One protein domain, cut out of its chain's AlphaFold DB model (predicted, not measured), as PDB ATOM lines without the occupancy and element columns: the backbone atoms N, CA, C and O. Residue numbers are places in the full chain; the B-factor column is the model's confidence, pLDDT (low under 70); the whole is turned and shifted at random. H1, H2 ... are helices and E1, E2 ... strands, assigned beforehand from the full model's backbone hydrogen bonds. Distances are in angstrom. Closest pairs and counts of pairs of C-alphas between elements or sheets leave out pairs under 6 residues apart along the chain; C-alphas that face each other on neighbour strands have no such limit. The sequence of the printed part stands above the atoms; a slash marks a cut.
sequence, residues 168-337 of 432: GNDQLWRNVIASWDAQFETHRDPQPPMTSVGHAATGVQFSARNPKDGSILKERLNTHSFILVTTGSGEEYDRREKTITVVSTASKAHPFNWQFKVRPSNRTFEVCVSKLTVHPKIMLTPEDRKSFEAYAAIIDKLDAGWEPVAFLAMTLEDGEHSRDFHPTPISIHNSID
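This is residues 168 to 337 of the 432 residues of an uncharacterized protein of Pseudomonas putida (UniProt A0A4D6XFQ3). One six-stranded sheet, curled like part of a barrel, wraps round the helix H1, while a second long helix, H3, packs across its strands E2, E1 and E6. The sheet folds back on itself, E5, E4 and E3 facing E1 and E6 with E2 as the hinge, and near the end of the printed part residues 330 to 331 pair briefly with the edge strand E6 and residues 333 to 334 with the other edge strand, E5. The 170 printed residues hold three named helices and six named strands in the order H1, E1, E2, H2, E3, E4, E5, H3, E6. The sheet's order is E5, E4, E3, E2, E1, E6, antiparallel throughout, and the class is mixed, helices and strands. The whole is compact, with a radius of gyration of the C-alphas of 16.3 A and spans of 47 by 34 by 27 A.

The strands are E5, residues 268 to 278, 30.4 A long; E4, residues 256 to 265, 28.6 A; E3, residues 242 to 250, 24.2 A; E2, residues 221 to 231, 29.5 A; E1, residues 196 to 209, 31.9 A; and E6, residues 307 to 312, 17.0 A. E1 bends by 75 degrees at residue 200, and E2 by 60 degrees at residue 224. H1, residues 168 to 185, is 25.9 A long and begins at C-alpha 168 (15.149, -49.822, 20.112). H2 is residues 235 to 238, and H3, residues 289 to 303, is 21.1 A long. E6 ends at C-alpha 312 (29.177, -50.831, 17.607).

E3, E4 and E5 form a meander, each strand the antiparallel neighbour of the one before; N 261 and O 273 of E4 and E5 are 2.9 A apart, and N 246 and O 260 of E3 and E4 2.9 A. Between E2 and E3, N 228 and O 245 are 2.8 A apart. E1 and E2 form a hairpin, with N 199 and O 227 at 2.8 A. Between E1 and E6, N 207 and O 309 are 2.9 A apart. The sheet curls round H1; the closest C-alphas of H1 and E5 are those of Asp 170 and Thr 268, 5.8 A. H3 is on the sheet at a height of 8.9 A, across the strands, at 71 degrees to E2 on the local plane; its closest C-alpha pair with E2 is Ala 294 and Leu 221, 5.6 A. H2 only grazes the sheet with residues 236 to 238. H1 and H3 are apart. In H1 and H3 every O i to N i+4 pair is within hydrogen-bond range; H2 is too short for one.

The C-alphas farthest apart, Asp 189 and Ala 304, are 49.1 A apart. The printed part has no cut. The link from E1 to E2 is long, and residues 313 to 337 hold no named element. Residues 185 to 190, of which 185 belongs to H1, stand free. The mean pLDDT of the printed part is 76.5; 52 residues are under 70, among them residues 181 to 191, 280 to 288 and 316 to 323.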
ATOM      1  N   GLY A 168      13.949 -48.963  20.196       49.53
ATOM      2  CA  GLY A 168      15.149 -49.822  20.112       49.53
ATOM      3  C   GLY A 168      16.439 -49.075  19.751       49.53
ATOM      4  O   GLY A 168      17.499 -49.302  20.339       49.53
ATOM      5  N   ASN A 169      16.345 -48.166  18.781       55.28
ATOM      6  CA  ASN A 169      17.490 -47.396  18.301       55.28
ATOM      7  C   ASN A 169      17.926 -46.351  19.332       55.28
ATOM      8  O   ASN A 169      19.118 -46.210  19.584       55.28
ATOM      9  N   ASP A 170      16.982 -45.673  19.987       60.19
ATOM     10  CA  ASP A 170      17.295 -44.614  20.949       60.19
ATOM     11  C   ASP A 170      18.061 -45.130  22.169       60.19
ATOM     12  O   ASP A 170      18.991 -44.466  22.631       60.19
ATOM     13  N   GLN A 171      17.741 -46.332  22.661       65.25
ATOM     14  CA  GLN A 171      18.497 -46.947  23.751       65.25
ATOM     15  C   GLN A 171      19.911 -47.351  23.314       65.25
ATOM     16  O   GLN A 171      20.855 -47.131  24.073       65.25
ATOM     17  N   LEU A 172      20.081 -47.884  22.094       72.50
ATOM     18  CA  LEU A 172      21.409 -48.163  21.533       72.50
ATOM     19  C   LEU A 172      22.256 -46.887  21.500       72.50
ATOM     20  O   LEU A 172      23.390 -46.898  21.975       72.50
ATOM     21  N   TRP A 173      21.706 -45.779  20.996       73.56
ATOM     22  CA  TRP A 173      22.457 -44.527  20.873       73.56
ATOM     23  C   TRP A 173      22.802 -43.928  22.230       73.56
ATOM     24  O   TRP A 173      23.939 -43.510  22.436       73.56
ATOM     25  N   ARG A 174      21.865 -43.959  23.186       69.00
ATOM     26  CA  ARG A 174      22.119 -43.539  24.572       69.00
ATOM     27  C   ARG A 174      23.233 -44.359  25.214       69.00
ATOM     28  O   ARG A 174      24.120 -43.773  25.824       69.00
ATOM     29  N   ASN A 175      23.213 -45.681  25.051       69.75
ATOM     30  CA  ASN A 175      24.222 -46.578  25.616       69.75
ATOM     31  C   ASN A 175      25.607 -46.333  25.010       69.75
ATOM     32  O   ASN A 175      26.576 -46.169  25.748       69.75
ATOM     33  N   VAL A 176      25.696 -46.290  23.676       75.75
ATOM     34  CA  VAL A 176      26.960 -46.077  22.957       75.75
ATOM     35  C   VAL A 176      27.551 -44.711  23.306       75.75
ATOM     36  O   VAL A 176      28.723 -44.634  23.662       75.75
ATOM     37  N   ILE A 177      26.739 -43.646  23.279       71.19
ATOM     38  CA  ILE A 177      27.198 -42.298  23.633       71.19
ATOM     39  C   ILE A 177      27.634 -42.249  25.089       71.19
ATOM     40  O   ILE A 177      28.744 -41.812  25.335       71.19
ATOM     41  N   ALA A 178      26.824 -42.723  26.040       69.75
ATOM     42  CA  ALA A 178      27.194 -42.694  27.456       69.75
ATOM     43  C   ALA A 178      28.505 -43.450  27.731       69.75
ATOM     44  O   ALA A 178      29.335 -42.981  28.508       69.75
ATOM     45  N   SER A 179      28.707 -44.594  27.071       74.62
ATOM     46  CA  SER A 179      29.925 -45.394  27.221       74.62
ATOM     47  C   SER A 179      31.155 -44.680  26.666       74.62
ATOM     48  O   SER A 179      32.169 -44.560  27.352       74.62
ATOM     49  N   TRP A 180      31.071 -44.164  25.439       76.81
ATOM     50  CA  TRP A 180      32.190 -43.454  24.820       76.81
ATOM     51  C   TRP A 180      32.460 -42.116  25.510       76.81
ATOM     52  O   TRP A 180      33.611 -41.728  25.671       76.81
ATOM     53  N   ASP A 181      31.415 -41.436  25.979       67.50
ATOM     54  CA  ASP A 181      31.536 -40.173  26.699       67.50
ATOM     55  C   ASP A 181      32.285 -40.341  28.019       67.50
ATOM     56  O   ASP A 181      33.254 -39.631  28.272       67.50
ATOM     57  N   ALA A 182      31.939 -41.368  28.801       66.44
ATOM     58  CA  ALA A 182      32.676 -41.709  30.013       66.44
ATOM     59  C   ALA A 182      34.170 -41.981  29.742       66.44
ATOM     60  O   ALA A 182      35.014 -41.664  30.582       66.44
ATOM     61  N   GLN A 183      34.524 -42.529  28.573       65.81
ATOM     62  CA  GLN A 183      35.921 -42.762  28.172       65.81
ATOM     63  C   GLN A 183      36.653 -41.477  27.761       65.81
ATOM     64  O   GLN A 183      37.858 -41.354  27.984       65.81
ATOM     65  N   PHE A 184      35.944 -40.509  27.180       62.75
ATOM     66  CA  PHE A 184      36.540 -39.249  26.734       62.75
ATOM     67  C   PHE A 184      36.609 -38.192  27.838       62.75
ATOM     68  O   PHE A 184      37.589 -37.448  27.898       62.75
ATOM     69  N   GLU A 185      35.627 -38.153  28.740       56.03
ATOM     70  CA  GLU A 185      35.597 -37.239  29.890       56.03
ATOM     71  C   GLU A 185      36.542 -37.673  31.017       56.03
ATOM     72  O   GLU A 185      37.031 -36.830  31.762       56.03
ATOM     73  N   THR A 186      36.905 -38.960  31.109       46.97
ATOM     74  CA  THR A 186      37.889 -39.432  32.105       46.97
ATOM     75  C   THR A 186      39.294 -38.847  31.913       46.97
ATOM     76  O   THR A 186      40.128 -38.991  32.804       46.97
ATOM     77  N   HIS A 187      39.570 -38.174  30.787       41.25
ATOM     78  CA  HIS A 187      40.911 -37.692  30.449       41.25
ATOM     79  C   HIS A 187      40.978 -36.247  29.913       41.25
ATOM     80  O   HIS A 187      42.072 -35.811  29.548       41.25
ATOM     81  N   ARG A 188      39.865 -35.493  29.823       45.59
ATOM     82  CA  ARG A 188      39.862 -34.127  29.251       45.59
ATOM     83  C   ARG A 188      38.829 -33.187  29.878       45.59
ATOM     84  O   ARG A 188      37.746 -33.612  30.259       45.59
ATOM     85  N   ASP A 189      39.165 -31.896  29.879       50.38
ATOM     86  CA  ASP A 189      38.261 -30.781  30.192       50.38
ATOM     87  C   ASP A 189      36.972 -30.806  29.339       50.38
ATOM     88  O   ASP A 189      36.972 -31.385  28.238       50.38
ATOM     89  N   PRO A 190      35.886 -30.137  29.792       59.38
ATOM     90  CA  PRO A 190      34.651 -30.000  29.024       59.38
ATOM     91  C   PRO A 190      34.946 -29.508  27.604       59.38
ATOM     92  O   PRO A 190      35.526 -28.438  27.408       59.38
ATOM     93  N   GLN A 191      34.584 -30.310  26.602       65.62
ATOM     94  CA  GLN A 191      34.894 -30.003  25.206       65.62
ATOM     95  C   GLN A 191      34.081 -28.790  24.741       65.62
ATOM     96  O   GLN A 191      32.869 -28.844  24.891       65.62
ATOM     97  N   PRO A 192      34.682 -27.754  24.126       74.00
ATOM     98  CA  PRO A 192      33.947 -26.617  23.572       74.00
ATOM     99  C   PRO A 192      32.882 -27.028  22.534       74.00
ATOM    100  O   PRO A 192      32.971 -28.120  21.951       74.00
ATOM    101  N   PRO A 193      31.908 -26.152  22.221       75.19
ATOM    102  CA  PRO A 193      30.959 -26.384  21.134       75.19
ATOM    103  C   PRO A 193      31.679 -26.659  19.814       75.19
ATOM    104  O   PRO A 193      32.731 -26.077  19.549       75.19
ATOM    105  N   MET A 194      31.100 -27.515  18.968       79.00
ATOM    106  CA  MET A 194      31.654 -27.882  17.655       79.00
ATOM    107  C   MET A 194      33.027 -28.581  17.684       79.00
ATOM    108  O   MET A 194      33.726 -28.638  16.669       79.00
ATOM    109  N   THR A 195      33.412 -29.170  18.813       79.88
ATOM    110  CA  THR A 195      34.633 -29.977  18.910       79.88
ATOM    111  C   THR A 195      34.375 -31.391  18.405       79.88
ATOM    112  O   THR A 195      33.412 -32.034  18.816       79.88
ATOM    113  N   SER A 196      35.248 -31.894  17.529       77.94
ATOM    114  CA  SER A 196      35.218 -33.287  17.070       77.94
ATOM    115  C   SER A 196      36.409 -34.054  17.618       77.94
ATOM    116  O   SER A 196      37.554 -33.663  17.391       77.94
ATOM    117  N   VAL A 197      36.143 -35.170  18.291       74.38
ATOM    118  CA  VAL A 197      37.179 -36.089  18.762       74.38
ATOM    119  C   VAL A 197      37.145 -37.341  17.895       74.38
ATOM    120  O   VAL A 197      36.098 -37.970  17.743       74.38
ATOM    121  N   GLY A 198      38.280 -37.664  17.274       73.19
ATOM    122  CA  GLY A 198      38.432 -38.825  16.404       73.19
ATOM    123  C   GLY A 198      39.165 -39.963  17.104       73.19
ATOM    124  O   GLY A 198      40.248 -39.753  17.645       73.19
ATOM    125  N   HIS A 199      38.601 -41.163  17.023       73.31
ATOM    126  CA  HIS A 199      39.196 -42.398  17.521       73.31
ATOM    127  C   HIS A 199      39.405 -43.371  16.367       73.31
ATOM    128  O   HIS A 199      38.465 -43.728  15.650       73.31
ATOM    129  N   ALA A 200      40.656 -43.788  16.178       67.94
ATOM    130  CA  ALA A 200      40.988 -44.896  15.297       67.94
ATOM    131  C   ALA A 200      40.667 -46.192  16.046       67.94
ATOM    132  O   ALA A 200      41.482 -46.682  16.819       67.94
ATOM    133  N   ALA A 201      39.463 -46.719  15.848       64.06
ATOM    134  CA  ALA A 201      38.934 -47.801  16.662       64.06
ATOM    135  C   ALA A 201      38.646 -49.059  15.840       64.06
ATOM    136  O   ALA A 201      38.194 -49.016  14.693       64.06
ATOM    137  N   THR A 202      38.818 -50.203  16.487       65.00
ATOM    138  CA  THR A 202      38.362 -51.532  16.049       65.00
ATOM    139  C   THR A 202      36.926 -51.826  16.510       65.00
ATOM    140  O   THR A 202      36.554 -52.972  16.755       65.00
ATOM    141  N   GLY A 203      36.118 -50.779  16.677       74.19
ATOM    142  CA  GLY A 203      34.828 -50.842  17.356       74.19
ATOM    143  C   GLY A 203      33.633 -51.146  16.457       74.19
ATOM    144  O   GLY A 203      32.507 -50.859  16.847       74.19
ATOM    145  N   VAL A 204      33.845 -51.664  15.244       85.19
ATOM    146  CA  VAL A 204      32.766 -51.942  14.284       85.19
ATOM    147  C   VAL A 204      32.855 -53.385  13.798       85.19
ATOM    148  O   VAL A 204      33.921 -53.860  13.399       85.19
ATOM    149  N   GLN A 205      31.713 -54.070  13.796       88.44
ATOM    150  CA  GLN A 205      31.557 -55.404  13.216       88.44
ATOM    151  C   GLN A 205      30.465 -55.416  12.157       88.44
ATOM    152  O   GLN A 205      29.361 -54.953  12.426       88.44
ATOM    153  N   PHE A 206      30.737 -56.011  10.995       89.75
ATOM    154  CA  PHE A 206      29.717 -56.303   9.986       89.75
ATOM    155  C   PHE A 206      29.138 -57.706  10.152       89.75
ATOM    156  O   PHE A 206      29.842 -58.647  10.524       89.75
ATOM    157  N   SER A 207      27.860 -57.841   9.813       93.31
ATOM    158  CA  SER A 207      27.170 -59.114   9.623       93.31
ATOM    159  C   SER A 207      26.016 -58.926   8.623       93.31
ATOM    160  O   SER A 207      25.884 -57.871   7.997       93.31
ATOM    161  N   ALA A 208      25.182 -59.947   8.460       92.31
ATOM    162  CA  ALA A 208      23.982 -59.906   7.641       92.31
ATOM    163  C   ALA A 208      22.777 -60.405   8.444       92.31
ATOM    164  O   ALA A 208      22.908 -61.315   9.266       92.31
ATOM    165  N   ARG A 209      21.603 -59.835   8.179       91.31
ATOM    166  CA  ARG A 209      20.326 -60.211   8.786       91.31
ATOM    167  C   ARG A 209      19.352 -60.695   7.719       91.31
ATOM    168  O   ARG A 209      19.236 -60.096   6.652       91.31
ATOM    169  N   ASN A 210      18.644 -61.776   8.003       87.25
ATOM    170  CA  ASN A 210      17.579 -62.262   7.147       87.25
ATOM    171  C   ASN A 210      16.359 -61.335   7.284       87.25
ATOM    172  O   ASN A 210      15.811 -61.225   8.383       87.25
ATOM    173  N   PRO A 211      15.884 -60.701   6.201       82.12
ATOM    174  CA  PRO A 211      14.741 -59.795   6.279       82.12
ATOM    175  C   PRO A 211      13.419 -60.506   6.610       82.12
ATOM    176  O   PRO A 211      12.456 -59.841   6.979       82.12
ATOM    177  N   LYS A 212      13.336 -61.840   6.465       81.25
ATOM    178  CA  LYS A 212      12.095 -62.603   6.686       81.25
ATOM    179  C   LYS A 212      11.856 -62.969   8.148       81.25
ATOM    180  O   LYS A 212      10.730 -62.854   8.616       81.25
ATOM    181  N   ASP A 213      12.888 -63.451   8.834       83.75
ATOM    182  CA  ASP A 213      12.791 -63.968  10.209       83.75
ATOM    183  C   ASP A 213      13.628 -63.168  11.222       83.75
ATOM    184  O   ASP A 213      13.547 -63.419  12.420       83.75
ATOM    185  N   GLY A 214      14.419 -62.191  10.764       81.00
ATOM    186  CA  GLY A 214      15.270 -61.362  11.616       81.00
ATOM    187  C   GLY A 214      16.539 -62.052  12.123       81.00
ATOM    188  O   GLY A 214      17.306 -61.420  12.851       81.00
ATOM    189  N   SER A 215      16.800 -63.307  11.735       84.25
ATOM    190  CA  SER A 215      18.004 -64.043  12.137       84.25
ATOM    191  C   SER A 215      19.273 -63.362  11.629       84.25
ATOM    192  O   SER A 215      19.317 -62.825  10.522       84.25
ATOM    193  N   ILE A 216      20.325 -63.373  12.446       87.75
ATOM    194  CA  ILE A 216      21.602 -62.721  12.136       87.75
ATOM    195  C   ILE A 216      22.666 -63.791  11.924       87.75
ATOM    196  O   ILE A 216      22.746 -64.763  12.675       87.75
ATOM    197  N   LEU A 217      23.502 -63.601  10.904       90.69
ATOM    198  CA  LEU A 217      24.645 -64.462  10.637       90.69
ATOM    199  C   LEU A 217      25.587 -64.477  11.855       90.69
ATOM    200  O   LEU A 217      25.988 -63.429  12.371       90.69
ATOM    201  N   LYS A 218      25.935 -65.681  12.321       89.44
ATOM    202  CA  LYS A 218      26.769 -65.878  13.514       89.44
ATOM    203  C   LYS A 218      28.174 -65.315  13.316       89.44
ATOM    204  O   LYS A 218      28.754 -64.747  14.241       89.44
ATOM    205  N   GLU A 219      28.720 -65.484  12.120       87.06
ATOM    206  CA  GLU A 219      29.995 -64.926  11.708       87.06
ATOM    207  C   GLU A 219      29.912 -63.398  11.688       87.06
ATOM    208  O   GLU A 219      29.012 -62.799  11.094       87.06
ATOM    209  N   ARG A 220      30.883 -62.761  12.347       88.06
ATOM    210  CA  ARG A 220      31.018 -61.307  12.400       88.06
ATOM    211  C   ARG A 220      32.396 -60.902  11.924       88.06
ATOM    212  O   ARG A 220      33.396 -61.538  12.262       88.06
ATOM    213  N   LEU A 221      32.430 -59.838  11.137       86.44
ATOM    214  CA  LEU A 221      33.634 -59.333  10.504       86.44
ATOM    215  C   LEU A 221      34.090 -58.061  11.207       86.44
ATOM    216  O   LEU A 221      33.451 -57.019  11.070       86.44
ATOM    217  N   ASN A 222      35.192 -58.152  11.948       84.00
ATOM    218  CA  ASN A 222      35.819 -56.991  12.573       84.00
ATOM    219  C   ASN A 222      36.409 -56.057  11.517       84.00
ATOM    220  O   ASN A 222      37.006 -56.510  10.536       84.00
ATOM    221  N   THR A 223      36.307 -54.752  11.752       81.12
ATOM    222  CA  THR A 223      36.920 -53.746  10.886       81.12
ATOM    223  C   THR A 223      37.585 -52.638  11.695       81.12
ATOM    224  O   THR A 223      37.199 -52.361  12.831       81.12
ATOM    225  N   HIS A 224      38.601 -52.007  11.107       80.94
ATOM    226  CA  HIS A 224      39.150 -50.764  11.636       80.94
ATOM    227  C   HIS A 224      38.367 -49.606  11.042       80.94
ATOM    228  O   HIS A 224      38.133 -49.567   9.837       80.94
ATOM    229  N   SER A 225      37.981 -48.654  11.876       81.62
ATOM    230  CA  SER A 225      37.173 -47.508  11.477       81.62
ATOM    231  C   SER A 225      37.652 -46.246  12.175       81.62
ATOM    232  O   SER A 225      38.236 -46.303  13.256       81.62
ATOM    233  N   PHE A 226      37.385 -45.101  11.559       81.25
ATOM    234  CA  PHE A 226      37.506 -43.819  12.235       81.25
ATOM    235  C   PHE A 226      36.133 -43.417  12.750       81.25
ATOM    236  O   PHE A 226      35.195 -43.216  11.976       81.25
ATOM    237  N   ILE A 227      36.034 -43.318  14.069       81.94
ATOM    238  CA  ILE A 227      34.820 -42.925  14.768       81.94
ATOM    239  C   ILE A 227      35.024 -41.502  15.266       81.94
ATOM    240  O   ILE A 227      35.970 -41.229  16.002       81.94
ATOM    241  N   LEU A 228      34.155 -40.592  14.841       79.69
ATOM    242  CA  LEU A 228      34.149 -39.209  15.283       79.69
ATOM    243  C   LEU A 228      32.927 -38.956  16.155       79.69
ATOM    244  O   LEU A 228      31.797 -39.238  15.744       79.69
ATOM    245  N   VAL A 229      33.169 -38.381  17.330       79.31
ATOM    246  CA  VAL A 229      32.127 -37.848  18.206       79.31
ATOM    247  C   VAL A 229      32.253 -36.332  18.217       79.31
ATOM    248  O   VAL A 229      33.305 -35.794  18.562       79.31
ATOM    249  N   THR A 230      31.185 -35.649  17.815       81.12
ATOM    250  CA  THR A 230      31.163 -34.189  17.670       81.12
ATOM    251  C   THR A 230      30.151 -33.578  18.632       81.12
ATOM    252  O   THR A 230      28.994 -34.008  18.654       81.12
ATOM    253  N   THR A 231      30.573 -32.577  19.410       78.12
ATOM    254  CA  THR A 231      29.676 -31.790  20.270       78.12
ATOM    255  C   THR A 231      28.778 -30.883  19.428       78.12
ATOM    256  O   THR A 231      29.213 -30.340  18.410       78.12
ATOM    257  N   GLY A 232      27.517 -30.733  19.842       72.75
ATOM    258  CA  GLY A 232      26.575 -29.807  19.210       72.75
ATOM    259  C   GLY A 232      26.999 -28.336  19.318       72.75
ATOM    260  O   GLY A 232      28.023 -27.996  19.922       72.75
ATOM    261  N   SER A 233      26.189 -27.448  18.741       76.62
ATOM    262  CA  SER A 233      26.361 -25.989  18.842       76.62
ATOM    263  C   SER A 233      25.156 -25.314  19.499       76.62
ATOM    264  O   SER A 233      24.038 -25.820  19.411       76.62
ATOM    265  N   GLY A 234      25.372 -24.174  20.166       81.06
ATOM    266  CA  GLY A 234      24.298 -23.395  20.801       81.06
ATOM    267  C   GLY A 234      23.433 -24.236  21.748       81.06
ATOM    268  O   GLY A 234      23.955 -24.917  22.625       81.06
ATOM    269  N   GLU A 235      22.117 -24.257  21.524       68.44
ATOM    270  CA  GLU A 235      21.164 -25.014  22.352       68.44
ATOM    271  C   GLU A 235      21.391 -26.539  22.350       68.44
ATOM    272  O   GLU A 235      20.954 -27.231  23.272       68.44
ATOM    273  N   GLU A 236      22.023 -27.099  21.313       66.69
ATOM    274  CA  GLU A 236      22.399 -28.523  21.279       66.69
ATOM    275  C   GLU A 236      23.555 -28.786  22.253       66.69
ATOM    276  O   GLU A 236      23.564 -29.780  22.981       66.69
ATOM    277  N   TYR A 237      24.513 -27.859  22.302       66.44
ATOM    278  CA  TYR A 237      25.645 -27.927  23.217       66.44
ATOM    279  C   TYR A 237      25.189 -27.848  24.676       66.44
ATOM    280  O   TYR A 237      25.595 -28.675  25.493       66.44
ATOM    281  N   ASP A 238      24.272 -26.927  24.982       64.50
ATOM    282  CA  ASP A 238      23.707 -26.770  26.328       64.50
ATOM    283  C   ASP A 238      22.949 -28.029  26.786       64.50
ATOM    284  O   ASP A 238      22.977 -28.398  27.961       64.50
ATOM    285  N   ARG A 239      22.322 -28.745  25.842       63.34
ATOM    286  CA  ARG A 239      21.673 -30.045  26.073       63.34
ATOM    287  C   ARG A 239      22.638 -31.235  26.093       63.34
ATOM    288  O   ARG A 239      22.187 -32.360  26.307       63.34
ATOM    289  N   ARG A 240      23.942 -31.005  25.895       67.69
ATOM    290  CA  ARG A 240      24.999 -32.028  25.771       67.69
ATOM    291  C   ARG A 240      24.739 -33.044  24.655       67.69
ATOM    292  O   ARG A 240      25.093 -34.217  24.756       67.69
ATOM    293  N   GLU A 241      24.110 -32.596  23.578       70.94
ATOM    294  CA  GLU A 241      23.806 -33.420  22.417       70.94
ATOM    295  C   GLU A 241      25.083 -33.699  21.593       70.94
ATOM    296  O   GLU A 241      25.920 -32.814  21.380       70.94
ATOM    297  N   LYS A 242      25.260 -34.954  21.144       73.44
ATOM    298  CA  LYS A 242      26.446 -35.406  20.392       73.44
ATOM    299  C   LYS A 242      26.072 -36.137  19.109       73.44
ATOM    300  O   LYS A 242      25.159 -36.961  19.089       73.44
ATOM    301  N   THR A 243      26.818 -35.858  18.045       77.88
ATOM    302  CA  THR A 243      26.718 -36.552  16.753       77.88
ATOM    303  C   THR A 243      27.794 -37.629  16.669       77.88
ATOM    304  O   THR A 243      28.956 -37.350  16.961       77.88
ATOM    305  N   ILE A 244      27.429 -38.835  16.222       82.62
ATOM    306  CA  ILE A 244      28.384 -39.913  15.923       82.62
ATOM    307  C   ILE A 244      28.514 -40.057  14.412       82.62
ATOM    308  O   ILE A 244      27.518 -40.150  13.690       82.62
ATOM    309  N   THR A 245      29.755 -40.123  13.942       83.44
ATOM    310  CA  THR A 245      30.092 -40.402  12.547       83.44
ATOM    311  C   THR A 245      31.095 -41.549  12.475       83.44
ATOM    312  O   THR A 245      32.149 -41.481  13.099       83.44
ATOM    313  N   VAL A 246      30.791 -42.587  11.696       83.81
ATOM    314  CA  VAL A 246      31.733 -43.667  11.370       83.81
ATOM    315  C   VAL A 246      32.108 -43.539   9.902       83.81
ATOM    316  O   VAL A 246      31.242 -43.487   9.024       83.81
ATOM    317  N   VAL A 247      33.411 -43.463   9.642       77.12
ATOM    318  CA  VAL A 247      33.980 -43.339   8.299       77.12
ATOM    319  C   VAL A 247      35.200 -44.234   8.136       77.12
ATOM    320  O   VAL A 247      35.850 -44.624   9.108       77.12
ATOM    321  N   SER A 248      35.528 -44.527   6.877       69.94
ATOM    322  CA  SER A 248      36.756 -45.225   6.496       69.94
ATOM    323  C   SER A 248      36.897 -46.582   7.189       69.94
ATOM    324  O   SER A 248      37.918 -46.845   7.826       69.94
ATOM    325  N   THR A 249      35.876 -47.445   7.077       74.44
ATOM    326  CA  THR A 249      35.974 -48.832   7.555       74.44
ATOM    327  C   THR A 249      36.944 -49.597   6.652       74.44
ATOM    328  O   THR A 249      36.559 -50.120   5.610       74.44
ATOM    329  N   ALA A 250      38.228 -49.585   6.989       68.25
ATOM    330  CA  ALA A 250      39.289 -50.131   6.161       68.25
ATOM    331  C   ALA A 250      39.758 -51.477   6.713       68.25
ATOM    332  O   ALA A 250      40.002 -51.647   7.907       68.25
ATOM    333  N   SER A 251      39.943 -52.444   5.820       75.19
ATOM    334  CA  SER A 251      40.523 -53.734   6.166       75.19
ATOM    335  C   SER A 251      41.303 -54.298   4.994       75.19
ATOM    336  O   SER A 251      40.976 -54.070   3.831       75.19
ATOM    337  N   LYS A 252      42.337 -55.078   5.298       71.19
ATOM    338  CA  LYS A 252      43.026 -55.892   4.292       71.19
ATOM    339  C   LYS A 252      42.289 -57.198   3.994       71.19
ATOM    340  O   LYS A 252      42.635 -57.872   3.030       71.19
ATOM    341  N   ALA A 253      41.300 -57.563   4.810       72.56
ATOM    342  CA  ALA A 253      40.546 -58.808   4.690       72.56
ATOM    343  C   ALA A 253      39.216 -58.652   3.935       72.56
ATOM    344  O   ALA A 253      38.655 -59.658   3.508       72.56
ATOM    345  N   HIS A 254      38.725 -57.423   3.726       83.69
ATOM    346  CA  HIS A 254      37.486 -57.158   2.988       83.69
ATOM    347  C   HIS A 254      37.457 -55.746   2.380       83.69
ATOM    348  O   HIS A 254      38.124 -54.848   2.892       83.69
ATOM    349  N   PRO A 255      36.654 -55.506   1.325       84.94
ATOM    350  CA  PRO A 255      36.579 -54.205   0.673       84.94
ATOM    351  C   PRO A 255      35.413 -53.317   1.148       84.94
ATOM    352  O   PRO A 255      35.236 -52.229   0.608       84.94
ATOM    353  N   PHE A 256      34.585 -53.770   2.096       87.44
ATOM    354  CA  PHE A 256      33.430 -52.998   2.573       87.44
ATOM    355  C   PHE A 256      33.806 -51.643   3.173       87.44
ATOM    356  O   PHE A 256      34.717 -51.563   3.988       87.44
ATOM    357  N   ASN A 257      33.046 -50.615   2.799       87.50
ATOM    358  CA  ASN A 257      33.115 -49.266   3.333       87.50
ATOM    359  C   ASN A 257      31.731 -48.819   3.808       87.50
ATOM    360  O   ASN A 257      30.821 -48.665   2.988       87.50
ATOM    361  N   TRP A 258      31.577 -48.585   5.107       87.88
ATOM    362  CA  TRP A 258      30.344 -48.071   5.689       87.88
ATOM    363  C   TRP A 258      30.483 -46.594   6.027       87.88
ATOM    364  O   TRP A 258      31.337 -46.197   6.818       87.88
ATOM    365  N   GLN A 259      29.626 -45.786   5.409       84.69
ATOM    366  CA  GLN A 259      29.433 -44.399   5.790       84.69
ATOM    367  C   GLN A 259      28.217 -44.321   6.701       84.69
ATOM    368  O   GLN A 259      27.107 -44.676   6.293       84.69
ATOM    369  N   PHE A 260      28.424 -43.831   7.917       86.31
ATOM    370  CA  PHE A 260      27.371 -43.767   8.913       86.31
ATOM    371  C   PHE A 260      27.408 -42.458   9.690       86.31
ATOM    372  O   PHE A 260      28.474 -42.009  10.110       86.31
ATOM    373  N   LYS A 261      26.238 -41.848   9.875       83.44
ATOM    374  CA  LYS A 261      26.056 -40.637  10.671       83.44
ATOM    375  C   LYS A 261      24.717 -40.686  11.390       83.44
ATOM    376  O   LYS A 261      23.673 -40.820  10.749       83.44
ATOM    377  N   VAL A 262      24.757 -40.481  12.699       82.00
ATOM    378  CA  VAL A 262      23.579 -40.312  13.549       82.00
ATOM    379  C   VAL A 262      23.682 -38.996  14.302       82.00
ATOM    380  O   VAL A 262      24.746 -38.655  14.824       82.00
ATOM    381  N   ARG A 263      22.577 -38.249  14.329       77.75
ATOM    382  CA  ARG A 263      22.479 -36.970  15.033       77.75
ATOM    383  C   ARG A 263      21.344 -36.989  16.059       77.75
ATOM    384  O   ARG A 263      20.378 -37.727  15.866       77.75
ATOM    385  N   PRO A 264      21.420 -36.165  17.104       67.38
ATOM    386  CA  PRO A 264      20.310 -35.929  18.019       67.38
ATOM    387  C   PRO A 264      19.107 -35.297  17.303       67.38
ATOM    388  O   PRO A 264      19.266 -34.513  16.369       67.38
ATOM    389  N   SER A 265      17.898 -35.652  17.731       64.56
ATOM    390  CA  SER A 265      16.642 -35.079  17.241       64.56
ATOM    391  C   SER A 265      15.611 -35.101  18.365       64.56
ATOM    392  O   SER A 265      15.196 -36.168  18.776       64.56
ATOM    393  N   ASN A 266      15.194 -33.954  18.913       64.06
ATOM    394  CA  ASN A 266      14.104 -33.864  19.907       64.06
ATOM    395  C   ASN A 266      14.122 -34.939  21.024       64.06
ATOM    396  O   ASN A 266      13.106 -35.582  21.287       64.06
ATOM    397  N   ARG A 267      15.259 -35.111  21.720       57.03
ATOM    398  CA  ARG A 267      15.483 -36.137  22.772       57.03
ATOM    399  C   ARG A 267      15.557 -37.598  22.278       57.03
ATOM    400  O   ARG A 267      15.656 -38.504  23.110       57.03
ATOM    401  N   THR A 268      15.556 -37.819  20.969       64.69
ATOM    402  CA  THR A 268      15.815 -39.089  20.274       64.69
ATOM    403  C   THR A 268      17.023 -38.939  19.341       64.69
ATOM    404  O   THR A 268      17.763 -37.951  19.424       64.69
ATOM    405  N   PHE A 269      17.247 -39.916  18.462       69.44
ATOM    406  CA  PHE A 269      18.293 -39.857  17.445       69.44
ATOM    407  C   PHE A 269      17.757 -40.142  16.042       69.44
ATOM    408  O   PHE A 269      16.880 -40.976  15.835       69.44
ATOM    409  N   GLU A 270      18.346 -39.480  15.051       75.88
ATOM    410  CA  GLU A 270      18.053 -39.672  13.636       75.88
ATOM    411  C   GLU A 270      19.288 -40.204  12.900       75.88
ATOM    412  O   GLU A 270      20.360 -39.585  12.899       75.88
ATOM    413  N   VAL A 271      19.124 -41.339  12.216       78.94
ATOM    414  CA  VAL A 271      20.134 -41.874  11.297       78.94
ATOM    415  C   VAL A 271      20.095 -41.060  10.005       78.94
ATOM    416  O   VAL A 271      19.243 -41.270   9.149       78.94
ATOM    417  N   CYS A 272      21.035 -40.128   9.860       72.69
ATOM    418  CA  CYS A 272      21.144 -39.262   8.684       72.69
ATOM    419  C   CYS A 272      21.676 -40.016   7.466       72.69
ATOM    420  O   CYS A 272      21.271 -39.769   6.335       72.69
ATOM    421  N   VAL A 273      22.651 -40.896   7.700       75.31
ATOM    422  CA  VAL A 273      23.310 -41.697   6.666       75.31
ATOM    423  C   VAL A 273      23.632 -43.058   7.264       75.31
ATOM    424  O   VAL A 273      24.174 -43.137   8.362       75.31
ATOM    425  N   SER A 274      23.337 -44.130   6.535       84.31
ATOM    426  CA  SER A 274      23.821 -45.479   6.838       84.31
ATOM    427  C   SER A 274      23.955 -46.245   5.533       84.31
ATOM    428  O   SER A 274      22.987 -46.836   5.075       84.31
ATOM    429  N   LYS A 275      25.120 -46.174   4.885       84.19
ATOM    430  CA  LYS A 275      25.316 -46.649   3.509       84.19
ATOM    431  C   LYS A 275      26.522 -47.573   3.397       84.19
ATOM    432  O   LYS A 275      27.639 -47.161   3.712       84.19
ATOM    433  N   LEU A 276      26.306 -48.795   2.908       87.44
ATOM    434  CA  LEU A 276      27.373 -49.745   2.592       87.44
ATOM    435  C   LEU A 276      27.807 -49.601   1.131       87.44
ATOM    436  O   LEU A 276      26.986 -49.643   0.217       87.44
ATOM    437  N   THR A 277      29.110 -49.468   0.922       86.31
ATOM    438  CA  THR A 277      29.768 -49.389  -0.388       86.31
ATOM    439  C   THR A 277      31.000 -50.291  -0.419       86.31
ATOM    440  O   THR A 277      31.351 -50.920   0.579       86.31
ATOM    441  N   VAL A 278      31.667 -50.367  -1.570       85.50
ATOM    442  CA  VAL A 278      32.868 -51.185  -1.773       85.50
ATOM    443  C   VAL A 278      34.020 -50.284  -2.190       85.50
ATOM    444  O   VAL A 278      33.898 -49.498  -3.129       85.50
ATOM    445  N   HIS A 279      35.168 -50.419  -1.530       78.94
ATOM    446  CA  HIS A 279      36.399 -49.792  -1.985       78.94
ATOM    447  C   HIS A 279      36.972 -50.548  -3.196       78.94
ATOM    448  O   HIS A 279      37.327 -51.724  -3.084       78.94
ATOM    449  N   PRO A 280      37.154 -49.882  -4.350       57.34
ATOM    450  CA  PRO A 280      37.469 -50.552  -5.613       57.34
ATOM    451  C   PRO A 280      38.898 -51.117  -5.713       57.34
ATOM    452  O   PRO A 280      39.192 -51.846  -6.656       57.34
ATOM    453  N   LYS A 281      39.806 -50.783  -4.783       61.50
ATOM    454  CA  LYS A 281      41.252 -51.076  -4.897       61.50
ATOM    455  C   LYS A 281      41.835 -51.917  -3.755       61.50
ATOM    456  O   LYS A 281      43.054 -52.023  -3.646       61.50
ATOM    457  N   ILE A 282      41.002 -52.515  -2.901       60.31
ATOM    458  CA  ILE A 282      41.510 -53.322  -1.785       60.31
ATOM    459  C   ILE A 282      41.922 -54.704  -2.295       60.31
ATOM    460  O   ILE A 282      41.105 -55.558  -2.644       60.31
ATOM    461  N   MET A 283      43.234 -54.921  -2.335       62.50
ATOM    462  CA  MET A 283      43.808 -56.234  -2.560       62.50
ATOM    463  C   MET A 283      43.719 -57.030  -1.263       62.50
ATOM    464  O   MET A 283      44.418 -56.739  -0.297       62.50
ATOM    465  N   LEU A 284      42.827 -58.017  -1.250       62.12
ATOM    466  CA  LEU A 284      42.636 -58.876  -0.089       62.12
ATOM    467  C   LEU A 284      43.926 -59.639   0.207       62.12
ATOM    468  O   LEU A 284      44.390 -60.399  -0.638       62.12
ATOM    469  N   THR A 285      44.494 -59.439   1.390       61.25
ATOM    470  CA  THR A 285      45.567 -60.285   1.913       61.25
ATOM    471  C   THR A 285      44.975 -61.097   3.056       61.25
ATOM    472  O   THR A 285      44.686 -60.513   4.102       61.25
ATOM    473  N   PRO A 286      44.767 -62.414   2.887       55.00
ATOM    474  CA  PRO A 286      44.214 -63.279   3.923       55.00
ATOM    475  C   PRO A 286      45.251 -63.567   5.026       55.00
ATOM    476  O   PRO A 286      45.484 -64.714   5.381       55.00
ATOM    477  N   GLU A 287      45.889 -62.524   5.573       56.56
ATOM    478  CA  GLU A 287      46.736 -62.626   6.772       56.56
ATOM    479  C   GLU A 287      45.914 -63.159   7.967       56.56
ATOM    480  O   GLU A 287      46.476 -63.793   8.853       56.56
ATOM    481  N   ASP A 288      44.582 -62.987   7.935       69.19
ATOM    482  CA  ASP A 288      43.620 -63.600   8.853       69.19
ATOM    483  C   ASP A 288      42.541 -64.396   8.082       69.19
ATOM    484  O   ASP A 288      41.557 -63.847   7.571       69.19
ATOM    485  N   ARG A 289      42.734 -65.722   8.001       77.50
ATOM    486  CA  ARG A 289      41.811 -66.677   7.355       77.50
ATOM    487  C   ARG A 289      40.405 -66.620   7.956       77.50
ATOM    488  O   ARG A 289      39.432 -66.771   7.222       77.50
ATOM    489  N   LYS A 290      40.294 -66.366   9.264       82.19
ATOM    490  CA  LYS A 290      39.011 -66.286   9.971       82.19
ATOM    491  C   LYS A 290      38.220 -65.064   9.513       82.19
ATOM    492  O   LYS A 290      37.042 -65.191   9.187       82.19
ATOM    493  N   SER A 291      38.878 -63.909   9.416       81.75
ATOM    494  CA  SER A 291      38.265 -62.689   8.878       81.75
ATOM    495  C   SER A 291      37.848 -62.850   7.414       81.75
ATOM    496  O   SER A 291      36.761 -62.417   7.035       81.75
ATOM    497  N   PHE A 292      38.664 -63.516   6.589       85.62
ATOM    498  CA  PHE A 292      38.290 -63.799   5.200       85.62
ATOM    499  C   PHE A 292      37.034 -64.679   5.096       85.62
ATOM    500  O   PHE A 292      36.142 -64.360   4.310       85.62
ATOM    501  N   GLU A 293      36.932 -65.760   5.873       88.19
ATOM    502  CA  GLU A 293      35.754 -66.636   5.810       88.19
ATOM    503  C   GLU A 293      34.493 -65.964   6.363       88.19
ATOM    504  O   GLU A 293      33.418 -66.143   5.793       88.19
ATOM    505  N   ALA A 294      34.612 -65.121   7.395       89.94
ATOM    506  CA  ALA A 294      33.493 -64.301   7.862       89.94
ATOM    507  C   ALA A 294      33.009 -63.335   6.768       89.94
ATOM    508  O   ALA A 294      31.813 -63.234   6.505       89.94
ATOM    509  N   TYR A 295      33.938 -62.666   6.077       91.12
ATOM    510  CA  TYR A 295      33.623 -61.826   4.921       91.12
ATOM    511  C   TYR A 295      32.929 -62.615   3.802       91.12
ATOM    512  O   TYR A 295      31.906 -62.177   3.279       91.12
ATOM    513  N   ALA A 296      33.460 -63.786   3.452       90.81
ATOM    514  CA  ALA A 296      32.898 -64.636   2.415       90.81
ATOM    515  C   ALA A 296      31.473 -65.099   2.764       90.81
ATOM    516  O   ALA A 296      30.582 -65.005   1.923       90.81
ATOM    517  N   ALA A 297      31.234 -65.499   4.015       93.50
ATOM    518  CA  ALA A 297      29.905 -65.859   4.502       93.50
ATOM    519  C   ALA A 297      28.914 -64.685   4.415       93.50
ATOM    520  O   ALA A 297      27.767 -64.881   4.016       93.50
ATOM    521  N   ILE A 298      29.348 -63.457   4.726       93.75
ATOM    522  CA  ILE A 298      28.511 -62.258   4.565       93.75
ATOM    523  C   ILE A 298      28.142 -62.053   3.091       93.75
ATOM    524  O   ILE A 298      26.974 -61.824   2.799       93.75
ATOM    525  N   ILE A 299      29.094 -62.176   2.159       93.38
ATOM    526  CA  ILE A 299      28.813 -62.068   0.715       93.38
ATOM    527  C   ILE A 299      27.781 -63.106   0.269       93.38
ATOM    528  O   ILE A 299      26.827 -62.746  -0.419       93.38
ATOM    529  N   ASP A 300      27.929 -64.359   0.708       93.62
ATOM    530  CA  ASP A 300      26.987 -65.439   0.394       93.62
ATOM    531  C   ASP A 300      25.567 -65.112   0.912       93.62
ATOM    532  O   ASP A 300      24.571 -65.393   0.242       93.62
ATOM    533  N   LYS A 301      25.446 -64.459   2.078       95.00
ATOM    534  CA  LYS A 301      24.153 -64.000   2.614       95.00
ATOM    535  C   LYS A 301      23.578 -62.800   1.863       95.00
ATOM    536  O   LYS A 301      22.379 -62.797   1.589       95.00
ATOM    537  N   LEU A 302      24.397 -61.811   1.508       92.38
ATOM    538  CA  LEU A 302      23.945 -60.661   0.717       92.38
ATOM    539  C   LEU A 302      23.414 -61.102  -0.657       92.38
ATOM    540  O   LEU A 302      22.383 -60.604  -1.101       92.38
ATOM    541  N   ASP A 303      24.066 -62.082  -1.291       91.12
ATOM    542  CA  ASP A 303      23.610 -62.705  -2.546       91.12
ATOM    543  C   ASP A 303      22.272 -63.442  -2.374       91.12
ATOM    544  O   ASP A 303      21.407 -63.387  -3.245       91.12
ATOM    545  N   ALA A 304      22.045 -64.047  -1.204       91.94
ATOM    546  CA  ALA A 304      20.766 -64.647  -0.826       91.94
ATOM    547  C   ALA A 304      19.676 -63.621  -0.437       91.94
ATOM    548  O   ALA A 304      18.603 -64.012   0.032       91.94
ATOM    549  N   GLY A 305      19.931 -62.318  -0.600       90.25
ATOM    550  CA  GLY A 305      18.979 -61.245  -0.308       90.25
ATOM    551  C   GLY A 305      18.899 -60.853   1.167       90.25
ATOM    552  O   GLY A 305      17.919 -60.234   1.579       90.25
ATOM    553  N   TRP A 306      19.895 -61.221   1.979       93.19
ATOM    554  CA  TRP A 306      19.996 -60.733   3.354       93.19
ATOM    555  C   TRP A 306      20.434 -59.267   3.360       93.19
ATOM    556  O   TRP A 306      21.155 -58.814   2.470       93.19
ATOM    557  N   GLU A 307      20.023 -58.518   4.378       91.00
ATOM    558  CA  GLU A 307      20.414 -57.119   4.530       91.00
ATOM    559  C   GLU A 307      21.689 -56.987   5.383       91.00
ATOM    560  O   GLU A 307      21.867 -57.735   6.349       91.00
ATOM    561  N   PRO A 308      22.598 -56.053   5.062       91.38
ATOM    562  CA  PRO A 308      23.780 -55.818   5.874       91.38
ATOM    563  C   PRO A 308      23.419 -55.125   7.190       91.38
ATOM    564  O   PRO A 308      22.603 -54.200   7.236       91.38
ATOM    565  N   VAL A 309      24.089 -55.540   8.260       90.94
ATOM    566  CA  VAL A 309      23.964 -54.937   9.588       90.94
ATOM    567  C   VAL A 309      25.337 -54.690  10.205       90.94
ATOM    568  O   VAL A 309      26.309 -55.370   9.865       90.94
ATOM    569  N   ALA A 310      25.417 -53.727  11.122       89.12
ATOM    570  CA  ALA A 310      26.622 -53.449  11.897       89.12
ATOM    571  C   ALA A 310      26.371 -53.488  13.406       89.12
ATOM    572  O   ALA A 310      25.264 -53.242  13.875       89.12
ATOM    573  N   PHE A 311      27.430 -53.742  14.163       87.88
ATOM    574  CA  PHE A 311      27.464 -53.614  15.615       87.88
ATOM    575  C   PHE A 311      28.528 -52.591  16.004       87.88
ATOM    576  O   PHE A 311      29.601 -52.565  15.397       87.88
ATOM    577  N   LEU A 312      28.232 -51.780  17.019       84.81
ATOM    578  CA  LEU A 312      29.177 -50.831  17.607       84.81
ATOM    579  C   LEU A 312      29.690 -51.361  18.940       84.81
ATOM    580  O   LEU A 312      28.925 -51.900  19.742       84.81
ATOM    581  N   ALA A 313      30.987 -51.204  19.160       83.00
ATOM    582  CA  ALA A 313      31.620 -51.523  20.421       83.00
ATOM    583  C   ALA A 313      31.196 -50.536  21.511       83.00
ATOM    584  O   ALA A 313      31.065 -49.336  21.269       83.00
ATOM    585  N   MET A 314      31.027 -51.047  22.722       80.12
ATOM    586  CA  MET A 314      30.835 -50.253  23.929       80.12
ATOM    587  C   MET A 314      32.157 -49.638  24.392       80.12
ATOM    588  O   MET A 314      32.148 -48.555  24.972       80.12
ATOM    589  N   THR A 315      33.291 -50.270  24.073       75.38
ATOM    590  CA  THR A 315      34.633 -49.772  24.388       75.38
ATOM    591  C   THR A 315      35.449 -49.472  23.133       75.38
ATOM    592  O   THR A 315      35.478 -50.263  22.186       75.38
ATOM    593  N   LEU A 316      36.130 -48.324  23.126       68.88
ATOM    594  CA  LEU A 316      37.049 -47.929  22.062       68.88
ATOM    595  C   LEU A 316      38.484 -48.170  22.539       68.88
ATOM    596  O   LEU A 316      39.123 -47.284  23.093       68.88
ATOM    597  N   GLU A 317      38.962 -49.403  22.384       61.94
ATOM    598  CA  GLU A 317      40.338 -49.777  22.726       61.94
ATOM    599  C   GLU A 317      41.306 -49.439  21.583       61.94
ATOM    600  O   GLU A 317      40.985 -49.609  20.401       61.94
ATOM    601  N   ASP A 318      42.512 -48.995  21.940       56.03
ATOM    602  CA  ASP A 318      43.596 -48.793  20.984       56.03
ATOM    603  C   ASP A 318      44.228 -50.148  20.615       56.03
ATOM    604  O   ASP A 318      44.767 -50.867  21.454       56.03
ATOM    605  N   GLY A 319      44.212 -50.493  19.328       58.41
ATOM    606  CA  GLY A 319      45.055 -51.551  18.754       58.41
ATOM    607  C   GLY A 319      44.467 -52.968  18.692       58.41
ATOM    608  O   GLY A 319      44.610 -53.601  17.646       58.41
ATOM    609  N   GLU A 320      43.795 -53.474  19.731       56.88
ATOM    610  CA  GLU A 320      43.130 -54.795  19.688       56.88
ATOM    611  C   GLU A 320      41.654 -54.687  19.284       56.88
ATOM    612  O   GLU A 320      41.025 -53.649  19.457       56.88
ATOM    613  N   HIS A 321      41.079 -55.741  18.687       64.69
ATOM    614  CA  HIS A 321      39.645 -55.767  18.383       64.69
ATOM    615  C   HIS A 321      38.828 -55.776  19.674       64.69
ATOM    616  O   HIS A 321      38.950 -56.734  20.444       64.69
ATOM    617  N   SER A 322      37.960 -54.771  19.862       66.25
ATOM    618  CA  SER A 322      37.009 -54.787  20.978       66.25
ATOM    619  C   SER A 322      36.220 -56.097  20.958       66.25
ATOM    620  O   SER A 322      35.936 -56.662  19.898       66.25
ATOM    621  N   ARG A 323      35.904 -56.624  22.139       69.06
ATOM    622  CA  ARG A 323      35.053 -57.815  22.299       69.06
ATOM    623  C   ARG A 323      33.685 -57.469  22.869       69.06
ATOM    624  O   ARG A 323      32.809 -58.332  22.891       69.06
ATOM    625  N   ASP A 324      33.512 -56.227  23.301       80.38
ATOM    626  CA  ASP A 324      32.317 -55.745  23.969       80.38
ATOM    627  C   ASP A 324      31.482 -54.924  22.985       80.38
ATOM    628  O   ASP A 324      31.684 -53.724  22.819       80.38
ATOM    629  N   PHE A 325      30.577 -55.594  22.269       81.00
ATOM    630  CA  PHE A 325      29.674 -54.966  21.305       81.00
ATOM    631  C   PHE A 325      28.274 -54.821  21.876       81.00
ATOM    632  O   PHE A 325      27.741 -55.753  22.481       81.00
ATOM    633  N   HIS A 326      27.633 -53.689  21.583       77.75
ATOM    634  CA  HIS A 326      26.220 -53.521  21.873       77.75
ATOM    635  C   HIS A 326      25.412 -54.615  21.143       77.75
ATOM    636  O   HIS A 326      25.638 -54.844  19.951       77.75
ATOM    637  N   PRO A 327      24.468 -55.306  21.810       75.56
ATOM    638  CA  PRO A 327      23.784 -56.464  21.229       75.56
ATOM    639  C   PRO A 327      22.794 -56.099  20.117       75.56
ATOM    640  O   PRO A 327      22.503 -56.930  19.259       75.56
ATOM    641  N   THR A 328      22.273 -54.871  20.113       78.62
ATOM    642  CA  THR A 328      21.346 -54.395  19.076       78.62
ATOM    643  C   THR A 328      22.105 -54.057  17.784       78.62
ATOM    644  O   THR A 328      22.988 -53.201  17.820       78.62
ATOM    645  N   PRO A 329      21.778 -54.690  16.643       81.38
ATOM    646  CA  PRO A 329      22.382 -54.374  15.351       81.38
ATOM    647  C   PRO A 329      21.807 -53.089  14.742       81.38
ATOM    648  O   PRO A 329      20.615 -52.802  14.859       81.38
ATOM    649  N   ILE A 330      22.635 -52.375  13.988       84.06
ATOM    650  CA  ILE A 330      22.261 -51.207  13.191       84.06
ATOM    651  C   ILE A 330      22.004 -51.657  11.757       84.06
ATOM    652  O   ILE A 330      22.865 -52.276  11.129       84.06
ATOM    653  N   SER A 331      20.829 -51.324  11.226       82.81
ATOM    654  CA  SER A 331      20.493 -51.575   9.823       82.81
ATOM    655  C   SER A 331      21.339 -50.699   8.896       82.81
ATOM    656  O   SER A 331      21.511 -49.497   9.137       82.81
ATOM    657  N   ILE A 332      21.837 -51.283   7.807       83.19
ATOM    658  CA  ILE A 332      22.624 -50.569   6.805       83.19
ATOM    659  C   ILE A 332      21.898 -50.592   5.467       83.19
ATOM    660  O   ILE A 332      21.480 -51.644   4.989       83.19
ATOM    661  N   HIS A 333      21.791 -49.434   4.815       85.00
ATOM    662  CA  HIS A 333      21.337 -49.392   3.436       85.00
ATOM    663  C   HIS A 333      22.427 -49.975   2.529       85.00
ATOM    664  O   HIS A 333      23.532 -49.434   2.419       85.00
ATOM    665  N   ASN A 334      22.114 -51.097   1.884       86.31
ATOM    666  CA  ASN A 334      23.005 -51.720   0.919       86.31
ATOM    667  C   ASN A 334      23.005 -50.920  -0.391       86.31
ATOM    668  O   ASN A 334      21.977 -50.827  -1.054       86.31
ATOM    669  N   SER A 335      24.154 -50.366  -0.776       87.19
ATOM    670  CA  SER A 335      24.334 -49.707  -2.078       87.19
ATOM    671  C   SER A 335      25.314 -50.442  -2.985       87.19
ATOM    672  O   SER A 335      25.842 -49.847  -3.924       87.19
ATOM    673  N   ILE A 336      25.580 -51.713  -2.691       86.44
ATOM    674  CA  ILE A 336      26.326 -52.607  -3.568       86.44
ATOM    675  C   ILE A 336      25.360 -53.097  -4.645       86.44
ATOM    676  O   ILE A 336      24.353 -53.730  -4.330       86.44
ATOM    677  N   ASP A 337      25.655 -52.781  -5.903       87.81
ATOM    678  CA  ASP A 337      24.839 -53.236  -7.027       87.81
ATOM    679  C   ASP A 337      25.087 -54.722  -7.359       87.81
ATOM    680  O   ASP A 337      26.017 -55.361  -6.856       87.81
TER     681      ASP A 337